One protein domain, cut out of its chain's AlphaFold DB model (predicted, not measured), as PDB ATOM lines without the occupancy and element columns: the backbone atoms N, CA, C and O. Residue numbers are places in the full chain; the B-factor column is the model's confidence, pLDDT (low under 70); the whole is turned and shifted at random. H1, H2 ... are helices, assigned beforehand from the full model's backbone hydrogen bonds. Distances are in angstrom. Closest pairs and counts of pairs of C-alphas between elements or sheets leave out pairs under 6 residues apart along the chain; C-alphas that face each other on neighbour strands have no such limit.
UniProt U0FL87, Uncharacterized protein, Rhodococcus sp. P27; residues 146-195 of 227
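Overview. This is residues 146 to 195 of the 227 residues of an uncharacterized protein of Rhodococcus sp. P27 (UniProt U0FL87). With little regular structure, this is a loop-rich body in which the unnamed residues 152 to 167 wind out to the short helix H1, and the longer helix H2 leads the chain back. Residues 146 to 151 stick out as a free arm, and residues 188 to 195 form a tail beyond H2. The printed part has 50 residues, 18 of them in two named helices, H1 then H2, and no named strand; its class is all helix. It is compact, with a radius of gyration of the C-alphas of 11.1 A and spans of 33 by 26 by 20 A.

Arrangement. Residues 146 to 151 stand free. A tight link of two residues joins H1, residues 168 to 172, to H2, residues 175 to 187. The helices are close but not clearly touching; their closest C-alphas, those of Trp 170 and Gln 178, are 7.6 A apart. Every O i to N i+4 pair is within hydrogen-bond range in H2; in H1, 0 of 1 is, beside 2 of 2 O i to N i+3 pairs.

Along the chain. H1 begins at C-alpha 168 (120.541, 102.188, 76.786) and measures 7.5 A. H2 measures 18.0 A and ends at C-alpha 187 (105.551, 89.569, 62.729).

Size, cuts and confidence. The C-alphas farthest apart, those of Ser 164 and Leu 195, are 34.8 A apart. The printed part has no cut. Mean pLDDT of the printed part is 89.2; residue 149 and residues 189 to 191 are under 70.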
ATOM      1  N   TYR A 146     116.510 101.066  55.862       85.31
ATOM      2  CA  TYR A 146     117.256 102.253  55.465       85.31
ATOM      3  C   TYR A 146     118.433 102.524  56.413       85.31
ATOM      4  O   TYR A 146     118.301 103.082  57.499       85.31
ATOM      5  N   SER A 147     119.637 102.179  55.959       74.31
ATOM      6  CA  SER A 147     120.837 102.094  56.801       74.31
ATOM      7  C   SER A 147     121.393 103.417  57.354       74.31
ATOM      8  O   SER A 147     122.348 103.376  58.131       74.31
ATOM      9  N   VAL A 148     120.890 104.578  56.917       75.12
ATOM     10  CA  VAL A 148     121.495 105.887  57.239       75.12
ATOM     11  C   VAL A 148     120.936 106.492  58.525       75.12
ATOM     12  O   VAL A 148     121.706 107.052  59.299       75.12
ATOM     13  N   CYS A 149     119.625 106.389  58.749       68.94
ATOM     14  CA  CYS A 149     118.962 107.085  59.858       68.94
ATOM     15  C   CYS A 149     118.222 106.153  60.822       68.94
ATOM     16  O   CYS A 149     118.014 106.549  61.962       68.94
ATOM     17  N   ASP A 150     117.832 104.952  60.386       77.12
ATOM     18  CA  ASP A 150     117.068 104.015  61.213       77.12
ATOM     19  C   ASP A 150     117.452 102.572  60.860       77.12
ATOM     20  O   ASP A 150     116.839 101.931  60.010       77.12
ATOM     21  N   GLN A 151     118.544 102.076  61.449       87.44
ATOM     22  CA  GLN A 151     119.036 100.724  61.169       87.44
ATOM     23  C   GLN A 151     118.125  99.677  61.806       87.44
ATOM     24  O   GLN A 151     117.675  99.853  62.931       87.44
ATOM     25  N   PHE A 152     117.889  98.564  61.120       91.12
ATOM     26  CA  PHE A 152     117.234  97.401  61.709       91.12
ATOM     27  C   PHE A 152     118.266  96.345  62.141       91.12
ATOM     28  O   PHE A 152     119.172  96.044  61.357       91.12
ATOM     29  N   PRO A 153     118.102  95.707  63.312       92.75
ATOM     30  CA  PRO A 153     117.089  95.987  64.335       92.75
ATOM     31  C   PRO A 153     117.389  97.281  65.106       92.75
ATOM     32  O   PRO A 153     118.548  97.628  65.311       92.75
ATOM     33  N   ASN A 154     116.348  97.958  65.590       90.38
ATOM     34  CA  ASN A 154     116.485  99.057  66.547       90.38
ATOM     35  C   ASN A 154     115.422  98.983  67.640       90.38
ATOM     36  O   ASN A 154     114.402  98.309  67.495       90.38
ATOM     37  N   GLN A 155     115.659  99.723  68.722       91.06
ATOM     38  CA  GLN A 155     114.791  99.758  69.892       91.06
ATOM     39  C   GLN A 155     113.340 100.140  69.547       91.06
ATOM     40  O   GLN A 155     112.413  99.485  70.028       91.06
ATOM     41  N   SER A 156     113.128 101.156  68.699       88.81
ATOM     42  CA  SER A 156     111.791 101.631  68.302       88.81
ATOM     43  C   SER A 156     111.012 100.645  67.428       88.81
ATOM     44  O   SER A 156     109.786 100.603  67.506       88.81
ATOM     45  N   ALA A 157     111.707  99.823  66.646       90.12
ATOM     46  CA  ALA A 157     111.147  98.794  65.776       90.12
ATOM     47  C   ALA A 157     111.305  97.389  66.391       90.12
ATOM     48  O   ALA A 157     111.728  96.445  65.720       90.12
ATOM     49  N   SER A 158     111.003  97.247  67.689       92.88
ATOM     50  CA  SER A 158     111.163  95.989  68.428       92.88
ATOM     51  C   SER A 158     110.079  95.742  69.494       92.88
ATOM     52  O   SER A 158     109.379  96.654  69.957       92.88
ATOM     53  N   THR A 159     109.927  94.481  69.918       93.75
ATOM     54  CA  THR A 159     109.077  94.104  71.069       93.75
ATOM     55  C   THR A 159     109.740  94.382  72.411       93.75
ATOM     56  O   THR A 159     109.073  94.323  73.446       93.75
ATOM     57  N   TRP A 160     111.035  94.697  72.414       93.88
ATOM     58  CA  TRP A 160     111.785  94.930  73.634       93.88
ATOM     59  C   TRP A 160     111.283  96.183  74.357       93.88
ATOM     60  O   TRP A 160     110.854  97.165  73.744       93.88
ATOM     61  N   ARG A 161     111.288  96.142  75.688       93.00
ATOM     62  CA  ARG A 161     110.879  97.257  76.543       93.00
ATOM     63  C   ARG A 161     111.943  97.451  77.604       93.00
ATOM     64  O   ARG A 161     112.241  96.510  78.339       93.00
ATOM     65  N   SER A 162     112.482  98.664  77.672       89.62
ATOM     66  CA  SER A 162     113.484  98.982  78.677       89.62
ATOM     67  C   SER A 162     112.870  99.012  80.078       89.62
ATOM     68  O   SER A 162     111.754  99.520  80.239       89.62
ATOM     69  N   PRO A 163     113.574  98.509  81.106       86.62
ATOM     70  CA  PRO A 163     113.250  98.809  82.496       86.62
ATOM     71  C   PRO A 163     113.607 100.255  82.898       86.62
ATOM     72  O   PRO A 163     113.101 100.740  83.912       86.62
ATOM     73  N   SER A 164     114.460 100.938  82.131       88.31
ATOM     74  CA  SER A 164     114.898 102.320  82.345       88.31
ATOM     75  C   SER A 164     114.166 103.316  81.436       88.31
ATOM     76  O   SER A 164     113.423 102.946  80.526       88.31
ATOM     77  N   ALA A 165     114.373 104.609  81.696       81.62
ATOM     78  CA  ALA A 165     113.797 105.689  80.897       81.62
ATOM     79  C   ALA A 165     114.649 106.078  79.673       81.62
ATOM     80  O   ALA A 165     114.100 106.641  78.729       81.62
ATOM     81  N   ASP A 166     115.959 105.821  79.699       85.31
ATOM     82  CA  ASP A 166     116.897 106.137  78.612       85.31
ATOM     83  C   ASP A 166     116.991 105.004  77.582       85.31
ATOM     84  O   ASP A 166     117.097 105.280  76.390       85.31
ATOM     85  N   GLY A 167     116.824 103.746  78.005       86.62
ATOM     86  CA  GLY A 167     116.741 102.607  77.095       86.62
ATOM     87  C   GLY A 167     118.079 102.092  76.579       86.62
ATOM     88  O   GLY A 167     118.093 101.285  75.646       86.62
ATOM     89  N   ASP A 168     119.177 102.529  77.192       90.25
ATOM     90  CA  ASP A 168     120.541 102.188  76.786       90.25
ATOM     91  C   ASP A 168     120.820 100.678  76.862       90.25
ATOM     92  O   ASP A 168     121.629 100.160  76.091       90.25
ATOM     93  N   GLU A 169     120.088  99.938  77.702       94.00
ATOM     94  CA  GLU A 169     120.214  98.483  77.843       94.00
ATOM     95  C   GLU A 169     119.869  97.718  76.556       94.00
ATOM     96  O   GLU A 169     120.215  96.544  76.426       94.00
ATOM     97  N   TRP A 170     119.223  98.362  75.575       94.50
ATOM     98  CA  TRP A 170     119.061  97.791  74.236       94.50
ATOM     99  C   TRP A 170     120.414  97.401  73.625       94.50
ATOM    100  O   TRP A 170     120.537  96.347  72.999       94.50
ATOM    101  N   TYR A 171     121.440  98.229  73.831       92.81
ATOM    102  CA  TYR A 171     122.774  98.012  73.273       92.81
ATOM    103  C   TYR A 171     123.598  96.978  74.048       92.81
ATOM    104  O   TYR A 171     124.630  96.536  73.544       92.81
ATOM    105  N   ASP A 172     123.126  96.554  75.223       95.06
ATOM    106  CA  ASP A 172     123.709  95.441  75.977       95.06
ATOM    107  C   ASP A 172     123.214  94.073  75.474       95.06
ATOM    108  O   ASP A 172     123.824  93.043  75.776       95.06
ATOM    109  N   LEU A 173     122.125  94.043  74.695       96.25
ATOM    110  CA  LEU A 173     121.630  92.825  74.056       96.25
ATOM    111  C   LEU A 173     122.602  92.327  72.986       96.25
ATOM    112  O   LEU A 173     123.199  93.102  72.235       96.25
ATOM    113  N   THR A 174     122.685  91.008  72.837       97.25
ATOM    114  CA  THR A 174     123.373  90.401  71.695       97.25
ATOM    115  C   THR A 174     122.639  90.701  70.384       97.25
ATOM    116  O   THR A 174     121.426  90.918  70.363       97.25
ATOM    117  N   ASN A 175     123.352  90.630  69.255       95.62
ATOM    118  CA  ASN A 175     122.739  90.798  67.930       95.62
ATOM    119  C   ASN A 175     121.570  89.826  67.694       95.62
ATOM    120  O   ASN A 175     120.579  90.206  67.076       95.62
ATOM    121  N   ASP A 176     121.664  88.594  68.202       96.75
ATOM    122  CA  ASP A 176     120.614  87.581  68.056       96.75
ATOM    123  C   ASP A 176     119.360  87.943  68.863       96.75
ATOM    124  O   ASP A 176     118.237  87.756  68.391       96.75
ATOM    125  N   GLU A 177     119.529  88.503  70.064       97.31
ATOM    126  CA  GLU A 177     118.419  89.002  70.881       97.31
ATOM    127  C   GLU A 177     117.761  90.228  70.238       97.31
ATOM    128  O   GLU A 177     116.534  90.268  70.122       97.31
ATOM    129  N   GLN A 178     118.556  91.185  69.748       96.56
ATOM    130  CA  GLN A 178     118.041  92.350  69.022       96.56
ATOM    131  C   GLN A 178     117.273  91.927  67.764       96.56
ATOM    132  O   GLN A 178     116.155  92.391  67.527       96.56
ATOM    133  N   TRP A 179     117.832  90.997  66.984       96.12
ATOM    134  CA  TRP A 179     117.188  90.438  65.796       96.12
ATOM    135  C   TRP A 179     115.879  89.741  66.141       96.12
ATOM    136  O   TRP A 179     114.863  89.981  65.488       96.12
ATOM    137  N   LYS A 180     115.870  88.920  67.194       96.44
ATOM    138  CA  LYS A 180     114.662  88.249  67.671       96.44
ATOM    139  C   LYS A 180     113.566  89.259  68.020       96.44
ATOM    140  O   LYS A 180     112.456  89.124  67.511       96.44
ATOM    141  N   HIS A 181     113.874  90.287  68.811       95.75
ATOM    142  CA  HIS A 181     112.898  91.311  69.192       95.75
ATOM    143  C   HIS A 181     112.391  92.136  68.003       95.75
ATOM    144  O   HIS A 181     111.200  92.452  67.937       95.75
ATOM    145  N   GLY A 182     113.266  92.469  67.052       94.94
ATOM    146  CA  GLY A 182     112.875  93.156  65.821       94.94
ATOM    147  C   GLY A 182     111.971  92.293  64.938       94.94
ATOM    148  O   GLY A 182     110.940  92.749  64.447       94.94
ATOM    149  N   MET A 183     112.313  91.016  64.761       96.44
ATOM    150  CA  MET A 183     111.516  90.087  63.957       96.44
ATOM    151  C   MET A 183     110.169  89.753  64.602       96.44
ATOM    152  O   MET A 183     109.180  89.600  63.889       96.44
ATOM    153  N   GLU A 184     110.105  89.647  65.932       95.38
ATOM    154  CA  GLU A 184     108.838  89.521  66.661       95.38
ATOM    155  C   GLU A 184     107.946  90.745  66.437       95.38
ATOM    156  O   GLU A 184     106.753  90.590  66.191       95.38
ATOM    157  N   TRP A 185     108.521  91.952  66.448       93.88
ATOM    158  CA  TRP A 185     107.781  93.185  66.172       93.88
ATOM    159  C   TRP A 185     107.255  93.212  64.737       93.88
ATOM    160  O   TRP A 185     106.070  93.455  64.519       93.88
ATOM    161  N   LEU A 186     108.097  92.853  63.762       94.00
ATOM    162  CA  LEU A 186     107.692  92.759  62.359       94.00
ATOM    163  C   LEU A 186     106.593  91.725  62.110       94.00
ATOM    164  O   LEU A 186     105.806  91.891  61.182       94.00
ATOM    165  N   ARG A 187     106.543  90.643  62.889       94.56
ATOM    166  CA  ARG A 187     105.551  89.569  62.729       94.56
ATOM    167  C   ARG A 187     104.293  89.751  63.581       94.56
ATOM    168  O   ARG A 187     103.339  89.011  63.362       94.56
ATOM    169  N   GLY A 188     104.299  90.673  64.542       90.56
ATOM    170  CA  GLY A 188     103.180  90.921  65.450       90.56
ATOM    171  C   GLY A 188     101.972  91.594  64.790       90.56
ATOM    172  O   GLY A 188     101.959  91.871  63.590       90.56
ATOM    173  N   ASP A 189     100.951  91.883  65.599       67.75
ATOM    174  CA  ASP A 189      99.746  92.585  65.150       67.75
ATOM    175  C   ASP A 189     100.079  94.043  64.795       67.75
ATOM    176  O   ASP A 189     100.521  94.824  65.639       67.75
ATOM    177  N   GLY A 190      99.897  94.392  63.517       63.31
ATOM    178  CA  GLY A 190     100.367  95.650  62.918       63.31
ATOM    179  C   GLY A 190     101.772  95.572  62.306       63.31
ATOM    180  O   GLY A 190     102.303  96.591  61.873       63.31
ATOM    181  N   GLY A 191     102.368  94.376  62.284       67.31
ATOM    182  CA  GLY A 191     103.737  94.121  61.861       67.31
ATOM    183  C   GLY A 191     104.067  94.656  60.467       67.31
ATOM    184  O   GLY A 191     103.215  94.688  59.577       67.31
ATOM    185  N   GLY A 192     105.321  95.091  60.303       81.75
ATOM    186  CA  GLY A 192     105.816  95.757  59.099       81.75
ATOM    187  C   GLY A 192     105.509  95.003  57.797       81.75
ATOM    188  O   GLY A 192     105.155  93.819  57.800       81.75
ATOM    189  N   PRO A 193     105.628  95.667  56.643       92.00
ATOM    190  CA  PRO A 193     105.172  95.113  55.379       92.00
ATOM    191  C   PRO A 193     105.900  93.816  55.001       92.00
ATOM    192  O   PRO A 193     107.109  93.674  55.179       92.00
ATOM    193  N   VAL A 194     105.158  92.872  54.419       95.12
ATOM    194  CA  VAL A 194     105.704  91.625  53.864       95.12
ATOM    195  C   VAL A 194     105.765  91.725  52.350       95.12
ATOM    196  O   VAL A 194     104.786  92.126  51.712       95.12
ATOM    197  N   LEU A 195     106.893  91.336  51.769       96.62
ATOM    198  CA  LEU A 195     107.008  91.040  50.347       96.62
ATOM    199  C   LEU A 195     106.860  89.530  50.183       96.62
ATOM    200  O   LEU A 195     107.738  88.772  50.599       96.62
TER     201      LEU A 195